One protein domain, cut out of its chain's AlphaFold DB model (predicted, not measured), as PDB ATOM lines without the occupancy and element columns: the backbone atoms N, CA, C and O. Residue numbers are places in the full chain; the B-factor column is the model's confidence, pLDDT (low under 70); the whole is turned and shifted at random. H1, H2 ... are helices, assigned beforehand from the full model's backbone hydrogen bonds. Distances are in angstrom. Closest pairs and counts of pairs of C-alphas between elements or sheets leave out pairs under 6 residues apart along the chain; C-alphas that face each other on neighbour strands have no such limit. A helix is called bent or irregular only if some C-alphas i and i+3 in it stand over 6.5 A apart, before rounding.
ATOM      1  N   THR A 137     157.486 201.746 163.943       94.12
ATOM      2  CA  THR A 137     157.566 202.894 163.032       94.12
ATOM      3  C   THR A 137     158.517 203.988 163.521       94.12
ATOM      4  O   THR A 137     158.656 205.018 162.870       94.12
ATOM      5  N   GLY A 138     159.206 203.797 164.652       94.62
ATOM      6  CA  GLY A 138     160.125 204.803 165.201       94.62
ATOM      7  C   GLY A 138     159.428 205.936 165.964       94.62
ATOM      8  O   GLY A 138     160.046 206.958 166.265       94.62
ATOM      9  N   GLY A 139     158.150 205.778 166.308       96.00
ATOM     10  CA  GLY A 139     157.458 206.661 167.242       96.00
ATOM     11  C   GLY A 139     156.256 207.400 166.683       96.00
ATOM     12  O   GLY A 139     155.822 207.177 165.554       96.00
ATOM     13  N   HIS A 140     155.726 208.289 167.516       95.56
ATOM     14  CA  HIS A 140     154.532 209.080 167.238       95.56
ATOM     15  C   HIS A 140     154.526 210.388 168.054       95.56
ATOM     16  O   HIS A 140     155.278 210.525 169.029       95.56
ATOM     17  N   PRO A 141     153.668 211.366 167.707       95.44
ATOM     18  CA  PRO A 141     153.422 212.531 168.551       95.44
ATOM     19  C   PRO A 141     152.865 212.130 169.929       95.44
ATOM     20  O   PRO A 141     152.114 211.161 170.018       95.44
ATOM     21  N   PRO A 142     153.162 212.875 171.009       91.88
ATOM     22  CA  PRO A 142     152.636 212.554 172.339       91.88
ATOM     23  C   PRO A 142     151.126 212.767 172.457       91.88
ATOM     24  O   PRO A 142     150.470 212.120 173.262       91.88
ATOM     25  N   VAL A 143     150.583 213.700 171.674       90.44
ATOM     26  CA  VAL A 143     149.167 214.059 171.669       90.44
ATOM     27  C   VAL A 143     148.758 214.315 170.227       90.44
ATOM     28  O   VAL A 143     149.521 214.903 169.454       90.44
ATOM     29  N   MET A 144     147.562 213.856 169.873       88.75
ATOM     30  CA  MET A 144     146.924 214.160 168.599       88.75
ATOM     31  C   MET A 144     146.363 215.584 168.651       88.75
ATOM     32  O   MET A 144     145.745 215.971 169.644       88.75
ATOM     33  N   ASP A 145     146.606 216.391 167.621       86.06
ATOM     34  CA  ASP A 145     146.014 217.724 167.557       86.06
ATOM     35  C   ASP A 145     144.480 217.625 167.397       86.06
ATOM     36  O   ASP A 145     143.955 216.579 166.999       86.06
ATOM     37  N   PRO A 146     143.728 218.694 167.714       86.44
ATOM     38  CA  PRO A 146     142.269 218.644 167.691       86.44
ATOM     39  C   PRO A 146     141.661 218.285 166.329       86.44
ATOM     40  O   PRO A 146     140.628 217.620 166.304       86.44
ATOM     41  N   ILE A 147     142.280 218.704 165.219       82.44
ATOM     42  CA  ILE A 147     141.756 218.449 163.870       82.44
ATOM     43  C   ILE A 147     141.972 216.975 163.529       82.44
ATOM     44  O   ILE A 147     141.012 216.288 163.185       82.44
ATOM     45  N   SER A 148     143.187 216.457 163.719       84.38
ATOM     46  CA  SER A 148     143.478 215.030 163.540       84.38
ATOM     47  C   SER A 148     142.605 214.147 164.430       84.38
ATOM     48  O   SER A 148     142.114 213.117 163.976       84.38
ATOM     49  N   LYS A 149     142.338 214.570 165.674       88.56
ATOM     50  CA  LYS A 149     141.452 213.853 166.604       88.56
ATOM     51  C   LYS A 149     140.020 213.768 166.081       88.56
ATOM     52  O   LYS A 149     139.418 212.699 166.141       88.56
ATOM     53  N   GLN A 150     139.487 214.868 165.550       86.19
ATOM     54  CA  GLN A 150     138.157 214.895 164.937       86.19
ATOM     55  C   GLN A 150     138.095 214.034 163.673       86.19
ATOM     56  O   GLN A 150     137.148 213.266 163.522       86.19
ATOM     57  N   LEU A 151     139.108 214.116 162.803       82.62
ATOM     58  CA  LEU A 151     139.193 213.299 161.590       82.62
ATOM     59  C   LEU A 151     139.257 211.804 161.923       82.62
ATOM     60  O   LEU A 151     138.482 211.027 161.372       82.62
ATOM     61  N   ALA A 152     140.111 211.402 162.869       86.12
ATOM     62  CA  ALA A 152     140.194 210.017 163.329       86.12
ATOM     63  C   ALA A 152     138.860 209.529 163.901       86.12
ATOM     64  O   ALA A 152     138.394 208.448 163.548       86.12
ATOM     65  N   GLN A 153     138.212 210.343 164.739       89.12
ATOM     66  CA  GLN A 153     136.916 210.007 165.321       89.12
ATOM     67  C   GLN A 153     135.827 209.847 164.252       89.12
ATOM     68  O   GLN A 153     135.061 208.887 164.313       89.12
ATOM     69  N   ALA A 154     135.764 210.754 163.274       81.44
ATOM     70  CA  ALA A 154     134.820 210.671 162.161       81.44
ATOM     71  C   ALA A 154     135.078 209.438 161.281       81.44
ATOM     72  O   ALA A 154     134.137 208.831 160.781       81.44
ATOM     73  N   ALA A 155     136.343 209.031 161.154       81.19
ATOM     74  CA  ALA A 155     136.747 207.848 160.411       81.19
ATOM     75  C   ALA A 155     136.621 206.524 161.204       81.19
ATOM     76  O   ALA A 155     137.028 205.475 160.711       81.19
ATOM     77  N   GLY A 156     136.112 206.547 162.444       86.94
ATOM     78  CA  GLY A 156     136.036 205.353 163.300       86.94
ATOM     79  C   GLY A 156     137.403 204.803 163.731       86.94
ATOM     80  O   GLY A 156     137.508 203.646 164.138       86.94
ATOM     81  N   LEU A 157     138.454 205.617 163.643       87.00
ATOM     82  CA  LEU A 157     139.815 205.255 164.013       87.00
ATOM     83  C   LEU A 157     140.101 205.575 165.487       87.00
ATOM     84  O   LEU A 157     139.445 206.429 166.099       87.00
ATOM     85  N   PRO A 158     141.120 204.926 166.075       88.06
ATOM     86  CA  PRO A 158     141.654 205.360 167.353       88.06
ATOM     87  C   PRO A 158     142.055 206.844 167.308       88.06
ATOM     88  O   PRO A 158     142.731 207.304 166.391       88.06
ATOM     89  N   HIS A 159     141.623 207.600 168.312       89.69
ATOM     90  CA  HIS A 159     141.720 209.065 168.345       89.69
ATOM     91  C   HIS A 159     142.664 209.571 169.451       89.69
ATOM     92  O   HIS A 159     142.626 210.741 169.842       89.69
ATOM     93  N   GLU A 160     143.495 208.672 169.981       89.94
ATOM     94  CA  GLU A 160     144.552 208.939 170.953       89.94
ATOM     95  C   GLU A 160     145.768 208.083 170.600       89.94
ATOM     96  O   GLU A 160     145.626 206.911 170.257       89.94
ATOM     97  N   PHE A 161     146.964 208.669 170.657       91.06
ATOM     98  CA  PHE A 161     148.191 207.900 170.469       91.06
ATOM     99  C   PHE A 161     148.470 207.006 171.687       91.06
ATOM    100  O   PHE A 161     148.047 207.352 172.793       91.06
ATOM    101  N   PRO A 162     149.214 205.895 171.516       91.19
ATOM    102  CA  PRO A 162     149.645 205.069 172.639       91.19
ATOM    103  C   PRO A 162     150.401 205.899 173.681       91.19
ATOM    104  O   PRO A 162     151.168 206.804 173.338       91.19
ATOM    105  N   SER A 163     150.234 205.586 174.963       90.44
ATOM    106  CA  SER A 163     151.035 206.223 176.007       90.44
ATOM    107  C   SER A 163     152.507 205.814 175.859       90.44
ATOM    108  O   SER A 163     152.812 204.739 175.320       90.44
ATOM    109  N   PRO A 164     153.464 206.623 176.352       90.62
ATOM    110  CA  PRO A 164     154.835 206.159 176.496       90.62
ATOM    111  C   PRO A 164     154.867 204.827 177.255       90.62
ATOM    112  O   PRO A 164     154.417 204.748 178.397       90.62
ATOM    113  N   GLY A 165     155.445 203.797 176.638       90.12
ATOM    114  CA  GLY A 165     155.580 202.465 177.232       90.12
ATOM    115  C   GLY A 165     154.560 201.435 176.757       90.12
ATOM    116  O   GLY A 165     154.840 200.249 176.915       90.12
ATOM    117  N   ASP A 166     153.461 201.860 176.132       92.19
ATOM    118  CA  ASP A 166     152.454 200.944 175.574       92.19
ATOM    119  C   ASP A 166     153.002 200.183 174.353       92.19
ATOM    120  O   ASP A 166     152.644 199.034 174.116       92.19
ATOM    121  N   GLY A 167     153.914 200.809 173.600       91.12
ATOM    122  CA  GLY A 167     154.625 200.187 172.484       91.12
ATOM    123  C   GLY A 167     156.010 199.637 172.861       91.12
ATOM    124  O   GLY A 167     156.621 200.079 173.851       91.12
ATOM    125  N   PRO A 168     156.566 198.713 172.046       94.56
ATOM    126  CA  PRO A 168     157.926 198.223 172.230       94.56
ATOM    127  C   PRO A 168     158.942 199.369 172.146       94.56
ATOM    128  O   PRO A 168     158.692 200.425 171.565       94.56
ATOM    129  N   TYR A 169     160.105 199.172 172.762       95.56
ATOM    130  CA  TYR A 169     161.206 200.124 172.657       95.56
ATOM    131  C   TYR A 169     161.664 200.281 171.199       95.56
ATOM    132  O   TYR A 169     161.733 199.292 170.474       95.56
ATOM    133  N   ALA A 170     162.028 201.502 170.802       96.31
ATOM    134  CA  ALA A 170     162.652 201.781 169.515       96.31
ATOM    135  C   ALA A 170     163.912 202.642 169.690       96.31
ATOM    136  O   ALA A 170     164.004 203.466 170.607       96.31
ATOM    137  N   ASP A 171     164.876 202.437 168.797       97.31
ATOM    138  CA  ASP A 171     166.112 203.211 168.738       97.31
ATOM    139  C   ASP A 171     165.950 204.506 167.930       97.31
ATOM    140  O   ASP A 171     164.992 204.700 167.179       97.31
ATOM    141  N   LEU A 172     166.919 205.406 168.095       97.69
ATOM    142  CA  LEU A 172     167.053 206.607 167.276       97.69
ATOM    143  C   LEU A 172     167.656 206.249 165.915       97.69
ATOM    144  O   LEU A 172     168.876 206.170 165.769       97.69
ATOM    145  N   ASP A 173     166.795 206.036 164.925       97.25
ATOM    146  CA  ASP A 173     167.181 205.671 163.565       97.25
ATOM    147  C   ASP A 173     166.409 206.463 162.493       97.25
ATOM    148  O   ASP A 173     165.670 207.410 162.777       97.25
ATOM    149  N   GLN A 174     166.600 206.071 161.235       97.06
ATOM    150  CA  GLN A 174     166.009 206.712 160.066       97.06
ATOM    151  C   GLN A 174     164.470 206.793 160.122       97.06
ATOM    152  O   GLN A 174     163.901 207.777 159.648       97.06
ATOM    153  N   ARG A 175     163.788 205.832 160.764       97.06
ATOM    154  CA  ARG A 175     162.319 205.828 160.889       97.06
ATOM    155  C   ARG A 175     161.821 207.009 161.722       97.06
ATOM    156  O   ARG A 175     160.751 207.557 161.454       97.06
ATOM    157  N   VAL A 176     162.613 207.429 162.713       97.88
ATOM    158  CA  VAL A 176     162.333 208.615 163.537       97.88
ATOM    159  C   VAL A 176     162.424 209.879 162.682       97.88
ATOM    160  O   VAL A 176     161.535 210.725 162.742       97.88
ATOM    161  N   ILE A 177     163.469 210.000 161.857       97.94
ATOM    162  CA  ILE A 177     163.662 211.145 160.954       97.94
ATOM    163  C   ILE A 177     162.517 211.241 159.943       97.94
ATOM    164  O   ILE A 177     161.949 212.316 159.751       97.94
ATOM    165  N   GLU A 178     162.133 210.119 159.340       95.88
ATOM    166  CA  GLU A 178     161.011 210.046 158.402       95.88
ATOM    167  C   GLU A 178     159.689 210.439 159.062       95.88
ATOM    168  O   GLU A 178     158.945 211.244 158.501       95.88
ATOM    169  N   GLY A 179     159.431 209.950 160.279       94.88
ATOM    170  CA  GLY A 179     158.249 210.323 161.056       94.88
ATOM    171  C   GLY A 179     158.195 211.816 161.386       94.88
ATOM    172  O   GLY A 179     157.150 212.446 161.227       94.88
ATOM    173  N   LEU A 180     159.327 212.412 161.771       95.88
ATOM    174  CA  LEU A 180     159.429 213.851 162.030       95.88
ATOM    175  C   LEU A 180     159.197 214.682 160.762       95.88
ATOM    176  O   LEU A 180     158.459 215.663 160.809       95.88
ATOM    177  N   LEU A 181     159.787 214.293 159.627       93.38
ATOM    178  CA  LEU A 181     159.594 214.986 158.347       93.38
ATOM    179  C   LEU A 181     158.147 214.873 157.867       93.38
ATOM    180  O   LEU A 181     157.592 215.831 157.333       93.38
ATOM    181  N   HIS A 182     157.520 213.714 158.071       89.19
ATOM    182  CA  HIS A 182     156.105 213.536 157.784       89.19
ATOM    183  C   HIS A 182     155.253 214.460 158.666       89.19
ATOM    184  O   HIS A 182     154.402 215.183 158.151       89.19
ATOM    185  N   LYS A 183     155.520 214.507 159.978       88.88
ATOM    186  CA  LYS A 183     154.828 215.407 160.910       88.88
ATOM    187  C   LYS A 183     154.959 216.877 160.511       88.88
ATOM    188  O   LYS A 183     153.989 217.618 160.629       88.88
ATOM    189  N   ASP A 184     156.136 217.303 160.067       88.44
ATOM    190  CA  ASP A 184     156.371 218.682 159.630       88.44
ATOM    191  C   ASP A 184     155.480 219.043 158.429       88.44
ATOM    192  O   ASP A 184     154.742 220.026 158.465       88.44
ATOM    193  N   ARG A 185     155.404 218.149 157.432       83.31
ATOM    194  CA  ARG A 185     154.483 218.293 156.290       83.31
ATOM    195  C   ARG A 185     153.010 218.313 156.707       83.31
ATOM    196  O   ARG A 185     152.211 218.985 156.056       83.31
ATOM    197  N   LEU A 186     152.635 217.577 157.756       76.94
ATOM    198  CA  LEU A 186     151.271 217.616 158.292       76.94
ATOM    199  C   LEU A 186     150.959 218.945 158.967       76.94
ATOM    200  O   LEU A 186     149.889 219.485 158.719       76.94
ATOM    201  N   ARG A 187     151.888 219.524 159.738       79.56
ATOM    202  CA  ARG A 187     151.700 220.867 160.319       79.56
ATOM    203  C   ARG A 187     151.486 221.913 159.227       79.56
ATOM    204  O   ARG A 187     150.606 222.759 159.364       79.56
ATOM    205  N   ASP A 188     152.231 221.814 158.128       76.62
ATOM    206  CA  ASP A 188     152.029 222.670 156.957       76.62
ATOM    207  C   ASP A 188     150.642 222.470 156.326       76.62
ATOM    208  O   ASP A 188     149.994 223.436 155.920       76.62
ATOM    209  N   ALA A 189     150.166 221.224 156.234       69.12
ATOM    210  CA  ALA A 189     148.843 220.909 155.700       69.12
ATOM    211  C   ALA A 189     147.706 221.381 156.628       69.12
ATOM    212  O   ALA A 189     146.737 221.969 156.151       69.12
ATOM    213  N   GLU A 190     147.838 221.181 157.939       69.50
ATOM    214  CA  GLU A 190     146.909 221.664 158.966       69.50
ATOM    215  C   GLU A 190     146.827 223.192 158.989       69.50
ATOM    216  O   GLU A 190     145.735 223.742 159.116       69.50
ATOM    217  N   GLY A 191     147.962 223.885 158.841       70.56
ATOM    218  CA  GLY A 191     147.991 225.342 158.706       70.56
ATOM    219  C   GLY A 191     147.104 225.807 157.552       70.56
ATOM    220  O   GLY A 191     146.224 226.639 157.747       70.56
ATOM    221  N   ARG A 192     147.233 225.161 156.387       66.38
ATOM    222  CA  ARG A 192     146.389 225.450 155.217       66.38
ATOM    223  C   ARG A 192     144.912 225.132 155.462       66.38
ATOM    224  O   ARG A 192     144.064 225.903 155.033       66.38
ATOM    225  N   LEU A 193     144.590 224.033 156.154       64.69
ATOM    226  CA  LEU A 193     143.203 223.690 156.509       64.69
ATOM    227  C   LEU A 193     142.550 224.748 157.410       64.69
ATOM    228  O   LEU A 193     141.359 225.018 157.270       64.69
ATOM    229  N   ARG A 194     143.318 225.361 158.317       67.38
ATOM    230  CA  ARG A 194     142.823 226.461 159.159       67.38
ATOM    231  C   ARG A 194     142.566 227.726 158.348       67.38
ATOM    232  O   ARG A 194     141.546 228.369 158.567       67.38
ATOM    233  N   ASP A 195     143.443 228.047 157.402       63.47
ATOM    234  CA  ASP A 195     143.291 229.229 156.541       63.47
ATOM    235  C   ASP A 195     142.068 229.116 155.613       63.47
ATOM    236  O   ASP A 195     141.400 230.100 155.310       63.47
ATOM    237  N   VAL A 196     141.734 227.889 155.216       59.28
ATOM    238  CA  VAL A 196     140.585 227.521 154.378       59.28
ATOM    239  C   VAL A 196     139.242 227.681 155.117       59.28
ATOM    240  O   VAL A 196     138.198 227.764 154.479       59.28
ATOM    241  N   ARG A 208     141.829 220.547 147.742       75.19
ATOM    242  CA  ARG A 208     143.042 220.676 148.570       75.19
ATOM    243  C   ARG A 208     142.801 220.269 150.022       75.19
ATOM    244  O   ARG A 208     143.664 219.605 150.599       75.19
ATOM    245  N   ALA A 209     141.664 220.656 150.600       73.62
ATOM    246  CA  ALA A 209     141.293 220.288 151.961       73.62
ATOM    247  C   ALA A 209     141.097 218.772 152.103       73.62
ATOM    248  O   ALA A 209     141.643 218.175 153.030       73.62
ATOM    249  N   GLN A 210     140.424 218.135 151.141       76.94
ATOM    250  CA  GLN A 210     140.242 216.683 151.131       76.94
ATOM    251  C   GLN A 210     141.584 215.943 151.076       76.94
ATOM    252  O   GLN A 210     141.853 215.083 151.907       76.94
ATOM    253  N   HIS A 211     142.480 216.333 150.164       81.00
ATOM    254  CA  HIS A 211     143.812 215.725 150.077       81.00
ATOM    255  C   HIS A 211     144.646 215.941 151.349       81.00
ATOM    256  O   HIS A 211     145.526 215.139 151.662       81.00
ATOM    257  N   ALA A 212     144.428 217.039 152.079       76.19
ATOM    258  CA  ALA A 212     145.070 217.253 153.370       76.19
ATOM    259  C   ALA A 212     144.508 216.307 154.443       76.19
ATOM    260  O   ALA A 212     145.302 215.720 155.176       76.19
ATOM    261  N   ALA A 213     143.186 216.115 154.492       76.25
ATOM    262  CA  ALA A 213     142.537 215.181 155.409       76.25
ATOM    263  C   ALA A 213     142.973 213.726 155.162       76.25
ATOM    264  O   ALA A 213     143.361 213.045 156.108       76.25
ATOM    265  N   ASP A 214     143.011 213.284 153.901       79.12
ATOM    266  CA  ASP A 214     143.441 211.929 153.536       79.12
ATOM    267  C   ASP A 214     144.880 211.652 154.018       79.12
ATOM    268  O   ASP A 214     145.148 210.618 154.626       79.12
ATOM    269  N   ARG A 215     145.798 212.621 153.858       80.12
ATOM    270  CA  ARG A 215     147.179 212.495 154.363       80.12
ATOM    271  C   ARG A 215     147.265 212.398 155.885       80.12
ATOM    272  O   ARG A 215     148.120 211.676 156.393       80.12
ATOM    273  N   VAL A 216     146.422 213.136 156.608       77.50
ATOM    274  CA  VAL A 216     146.356 213.053 158.076       77.50
ATOM    275  C   VAL A 216     145.887 211.661 158.500       77.50
ATOM    276  O   VAL A 216     146.491 211.056 159.383       77.50
ATOM    277  N   LEU A 217     144.849 211.125 157.855       78.38
ATOM    278  CA  LEU A 217     144.326 209.795 158.165       78.38
ATOM    279  C   LEU A 217     145.347 208.690 157.868       78.38
ATOM    280  O   LEU A 217     145.573 207.833 158.724       78.38
ATOM    281  N   ASP A 218     146.013 208.743 156.714       82.75
ATOM    282  CA  ASP A 218     147.061 207.782 156.355       82.75
ATOM    283  C   ASP A 218     148.213 207.800 157.376       82.75
ATOM    284  O   ASP A 218     148.692 206.744 157.795       82.75
ATOM    285  N   PHE A 219     148.615 208.983 157.853       83.50
ATOM    286  CA  PHE A 219     149.621 209.108 158.910       83.50
ATOM    287  C   PHE A 219     149.191 208.453 160.222       83.50
ATOM    288  O   PHE A 219     149.981 207.751 160.858       83.50
ATOM    289  N   ILE A 220     147.948 208.694 160.645       82.06
ATOM    290  CA  ILE A 220     147.402 208.108 161.871       82.06
ATOM    291  C   ILE A 220     147.418 206.583 161.743       82.06
ATOM    292  O   ILE A 220     147.945 205.905 162.623       82.06
ATOM    293  N   LEU A 221     146.943 206.040 160.623       81.19
ATOM    294  CA  LEU A 221     146.938 204.600 160.365       81.19
ATOM    295  C   LEU A 221     148.347 203.992 160.380       81.19
ATOM    296  O   LEU A 221     148.572 202.993 161.065       81.19
ATOM    297  N   GLU A 222     149.307 204.607 159.683       84.44
ATOM    298  CA  GLU A 222     150.697 204.139 159.636       84.44
ATOM    299  C   GLU A 222     151.297 204.065 161.045       84.44
ATOM    300  O   GLU A 222     151.902 203.061 161.426       84.44
ATOM    301  N   ARG A 223     151.106 205.110 161.856       81.19
ATOM    302  CA  ARG A 223     151.764 205.239 163.164       81.19
ATOM    303  C   ARG A 223     151.074 204.474 164.275       81.19
ATOM    304  O   ARG A 223     151.727 204.108 165.249       81.19
ATOM    305  N   MET A 224     149.792 204.184 164.109       73.81
ATOM    306  CA  MET A 224     149.044 203.348 165.035       73.81
ATOM    307  C   MET A 224     149.147 201.861 164.700       73.81
ATOM    308  O   MET A 224     148.703 201.058 165.510       73.81
ATOM    309  N   SER A 225     149.764 201.481 163.574       54.50
ATOM    310  CA  SER A 225     149.760 200.112 163.035       54.50
ATOM    311  C   SER A 225     150.157 198.999 164.023       54.50
ATOM    312  O   SER A 225     149.539 197.940 164.006       54.50
ATOM    313  N   GLY A 226     151.064 199.255 164.976       52.53
ATOM    314  CA  GLY A 226     151.394 198.300 166.051       52.53
ATOM    315  C   GLY A 226     150.261 198.042 167.062       52.53
ATOM    316  O   GLY A 226     150.211 196.984 167.679       52.53
ATOM    317  N   SER A 227     149.322 198.981 167.199       48.72
ATOM    318  CA  SER A 227     148.048 198.835 167.918       48.72
ATOM    319  C   SER A 227     146.881 198.502 166.980       48.72
ATOM    320  O   SER A 227     145.800 198.168 167.455       48.72
ATOM    321  N   VAL A 228     147.053 198.594 165.655       44.00
ATOM    322  CA  VAL A 228     145.975 198.373 164.675       44.00
ATOM    323  C   VAL A 228     145.714 196.895 164.432       44.00
ATOM    324  O   VAL A 228     144.591 196.575 164.089       44.00
ATOM    325  N   ASP A 229     146.629 195.962 164.697       49.03
ATOM    326  CA  ASP A 229     146.230 194.542 164.742       49.03
ATOM    327  C   ASP A 229     145.231 194.280 165.885       49.03
ATOM    328  O   ASP A 229     144.271 193.520 165.726       49.03
ATOM    329  N   GLU A 230     145.375 195.000 167.001       41.09
ATOM    330  CA  GLU A 230     144.433 194.996 168.120       41.09
ATOM    331  C   GLU A 230     143.182 195.843 167.823       41.09
ATOM    332  O   GLU A 230     142.080 195.439 168.184       41.09
ATOM    333  N   ALA A 231     143.296 196.950 167.080       38.69
ATOM    334  CA  ALA A 231     142.155 197.753 166.629       38.69
ATOM    335  C   ALA A 231     141.343 197.049 165.529       38.69
ATOM    336  O   ALA A 231     140.126 197.045 165.586       38.69
ATOM    337  N   ALA A 232     141.980 196.375 164.575       44.81
ATOM    338  CA  ALA A 232     141.357 195.522 163.568       44.81
ATOM    339  C   ALA A 232     140.760 194.264 164.208       44.81
ATOM    340  O   ALA A 232     139.770 193.725 163.716       44.81
ATOM    341  N   TRP A 233     141.327 193.774 165.315       42.75
ATOM    342  CA  TRP A 233     140.679 192.778 166.168       42.75
ATOM    343  C   TRP A 233     139.486 193.362 166.948       42.75
ATOM    344  O   TRP A 233     138.450 192.709 167.010       42.75
ATOM    345  N   LEU A 234     139.565 194.588 167.481       36.62
ATOM    346  CA  LEU A 234     138.471 195.283 168.182       36.62
ATOM    347  C   LEU A 234     137.313 195.651 167.243       36.62
ATOM    348  O   LEU A 234     136.161 195.477 167.628       36.62
ATOM    349  N   ILE A 235     137.610 196.072 166.013       43.25
ATOM    350  CA  ILE A 235     136.650 196.316 164.930       43.25
ATOM    351  C   ILE A 235     135.948 194.995 164.582       43.25
ATOM    352  O   ILE A 235     134.727 194.907 164.693       43.25
ATOM    353  N   ARG A 236     136.703 193.906 164.354       46.75
ATOM    354  CA  ARG A 236     136.136 192.556 164.141       46.75
ATOM    355  C   ARG A 236     135.320 192.030 165.333       46.75
ATOM    356  O   ARG A 236     134.338 191.310 165.155       46.75
ATOM    357  N   LYS A 237     135.708 192.366 166.566       36.88
ATOM    358  CA  LYS A 237     135.024 191.939 167.797       36.88
ATOM    359  C   LYS A 237     133.738 192.729 168.051       36.88
ATOM    360  O   LYS A 237     132.774 192.144 168.543       36.88
ATOM    361  N   HIS A 238     133.699 194.013 167.702       39.03
ATOM    362  CA  HIS A 238     132.477 194.817 167.742       39.03
ATOM    363  C   HIS A 238     131.482 194.412 166.645       39.03
ATOM    364  O   HIS A 238     130.290 194.352 166.939       39.03
ATOM    365  N   THR A 258     135.958 201.461 149.591       51.84
ATOM    366  CA  THR A 258     134.507 201.592 149.801       51.84
ATOM    367  C   THR A 258     134.199 202.480 151.011       51.84
ATOM    368  O   THR A 258     133.280 203.299 150.967       51.84
ATOM    369  N   PHE A 259     135.009 202.395 152.070       52.09
ATOM    370  CA  PHE A 259     134.904 203.290 153.225       52.09
ATOM    371  C   PHE A 259     135.245 204.741 152.862       52.09
ATOM    372  O   PHE A 259     134.488 205.658 153.184       52.09
ATOM    373  N   ARG A 260     136.344 204.951 152.121       50.03
ATOM    374  CA  ARG A 260     136.720 206.278 151.604       50.03
ATOM    375  C   ARG A 260     135.612 206.879 150.742       50.03
ATOM    376  O   ARG A 260     135.384 208.083 150.815       50.03
ATOM    377  N   GLN A 261     134.908 206.062 149.957       54.22
ATOM    378  CA  GLN A 261     133.784 206.523 149.147       54.22
ATOM    379  C   GLN A 261     132.551 206.877 149.994       54.22
ATOM    380  O   GLN A 261     131.985 207.945 149.793       54.22
ATOM    381  N   SER A 262     132.191 206.065 150.992       50.50
ATOM    382  CA  SER A 262     131.079 206.375 151.906       50.50
ATOM    383  C   SER A 262     131.320 207.671 152.689       50.50
ATOM    384  O   SER A 262     130.419 208.492 152.819       50.50
ATOM    385  N   PHE A 263     132.552 207.897 153.154       43.88
ATOM    386  CA  PHE A 263     132.924 209.139 153.832       43.88
ATOM    387  C   PHE A 263     132.819 210.361 152.902       43.88
ATOM    388  O   PHE A 263     132.333 211.412 153.316       43.88
ATOM    389  N   ARG A 264     133.219 210.226 151.626       51.25
ATOM    390  CA  ARG A 264     133.035 211.281 150.609       51.25
ATOM    391  C   ARG A 264     131.560 211.625 150.408       51.25
ATOM    392  O   ARG A 264     131.229 212.805 150.305       51.25
ATOM    393  N   ASP A 265     130.698 210.613 150.373       51.72
ATOM    394  CA  ASP A 265     129.262 210.785 150.160       51.72
ATOM    395  C   ASP A 265     128.590 211.455 151.378       51.72
ATOM    396  O   ASP A 265     127.792 212.382 151.215       51.72
ATOM    397  N   ASP A 266     128.991 211.090 152.600       42.03
ATOM    398  CA  ASP A 266     128.490 211.697 153.841       42.03
ATOM    399  C   ASP A 266     128.963 213.151 154.021       42.03
ATOM    400  O   ASP A 266     128.187 214.026 154.420       42.03
ATOM    401  N   CYS A 267     130.212 213.460 153.664       37.94
ATOM    402  CA  CYS A 267     130.709 214.837 153.665       37.94
ATOM    403  C   CYS A 267     129.999 215.719 152.625       37.94
ATOM    404  O   CYS A 267     129.793 216.909 152.878       37.94
ATOM    405  N   ALA A 268     129.591 215.159 151.482       39.41
ATOM    406  CA  ALA A 268     128.808 215.878 150.478       39.41
ATOM    407  C   ALA A 268     127.376 216.182 150.959       39.41
ATOM    408  O   ALA A 268     126.851 217.252 150.658       39.41
ATOM    409  N   LEU A 269     126.778 215.280 151.746       34.94
ATOM    410  CA  LEU A 269     125.444 215.423 152.344       34.94
ATOM    411  C   LEU A 269     125.377 216.467 153.468       34.94
ATOM    412  O   LEU A 269     124.348 217.108 153.652       34.94
ATOM    413  N   ILE A 270     126.465 216.666 154.213       35.62
ATOM    414  CA  ILE A 270     126.550 217.697 155.266       35.62
ATOM    415  C   ILE A 270     126.740 219.106 154.666       35.62
ATOM    416  O   ILE A 270     126.469 220.108 155.329       35.62
ATOM    417  N   ALA A 271     127.196 219.195 153.413       33.62
ATOM    418  CA  ALA A 271     127.481 220.448 152.714       33.62
ATOM    419  C   ALA A 271     126.322 220.972 151.835       33.62
ATOM    420  O   ALA A 271     126.475 222.029 151.215       33.62
ATOM    421  N   SER A 272     125.193 220.252 151.772       35.88
ATOM    422  CA  SER A 272     123.940 220.655 151.104       35.88
ATOM    423  C   SER A 272     122.893 221.137 152.099       35.88
ATOM    424  O   SER A 272     122.241 222.165 151.814       35.88
TER     425      SER A 272
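AT A GLANCE: This is residues 137 to 196, 208 to 238 and 258 to 272 of the 272 residues of an uncharacterized protein of Gemmatimonas aurantiaca (strain T-27 / DSM 14586 / JCM 11422 / NBRC 100505) (UniProt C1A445). A long helix, H3, is bent nearly to an L; its first arm, H3a, forms the core, with the long helix H2 packed alongside it and the short helix H1 set crosswise on it, while its second arm, H3b, turns away. H4 lies at one end of the model without touching another helix, and residues 265 to 272 stick out there, while the unnamed stretch of residues 155 to 173 joins H1 to H2. The printed part has 106 residues with four named helices, in the order H1, H2, H3, H4, and no named strand, and the class is all helix. The whole is compact, with a radius of gyration of the C-alphas of 14.9 A, and only just flat, spanning 48 by 37 by 20 A.

IN THESE COORDINATES: H3, residues 208 to 238, was assigned by its hydrogen bonds as one helix but is bent, with C-alphas 223 and 226 lying 7.5 A apart. Its arm H3a, residues 208 to 223, is 23.0 A long and begins with C-alpha 208 at (143.042, 220.676, 148.570). Its arm H3b, residues 226 to 238, is 19.3 A long and irregular, with C-alphas 226 and 229 lying 6.52 A apart. H2, residues 174 to 195, is 32.2 A long and begins with C-alpha 174 at (166.009, 206.712, 160.066). H1, residues 146 to 154, is 12.2 A long. H4, residues 258 to 270, is 18.8 A long and ends with C-alpha 270 at (126.550, 217.697, 155.266).

HOW THE PARTS SIT: H3a touches H2, and their closest C-alphas, those of Ala 212 and Ala 189, are 5.7 A apart. The two run opposite ways at a shallow tilt of 30 degrees. With residues 213 to 220 alone, H3a touches H1, about perpendicular at 81 degrees; the closest C-alphas, those of Val 216 and Ser 148, are 6.5 A apart. H1 and H2 are close but not clearly touching, with the C-alphas of Ile 147 and Glu 190 closest at 7.8 A. H3b stands about perpendicular to H3a, at 80 degrees. H3b is apart from H1, H2 and H4, and H4 is also apart from H1, H2 and H3a. In H1, H2, H3a and H4 every O i to N i+4 pair is within hydrogen-bond range; in H3b 8 of 9 are.

THE WHOLE: The C-alphas farthest apart, those of Asp 171 and Ser 272, are 48.9 A apart. The link from H1 to H2 is long, with 19 residues. Residues 197 to 207 are not printed, with 9.3 A from C-alpha 196 to C-alpha 208, and neither are residues 239 to 257, with 19.3 A from C-alpha 238 to C-alpha 258. The mean pLDDT of the printed part is 74.0; residues 189 to 190, 192 to 196, 225 to 238 and 258 to 272 are under 70.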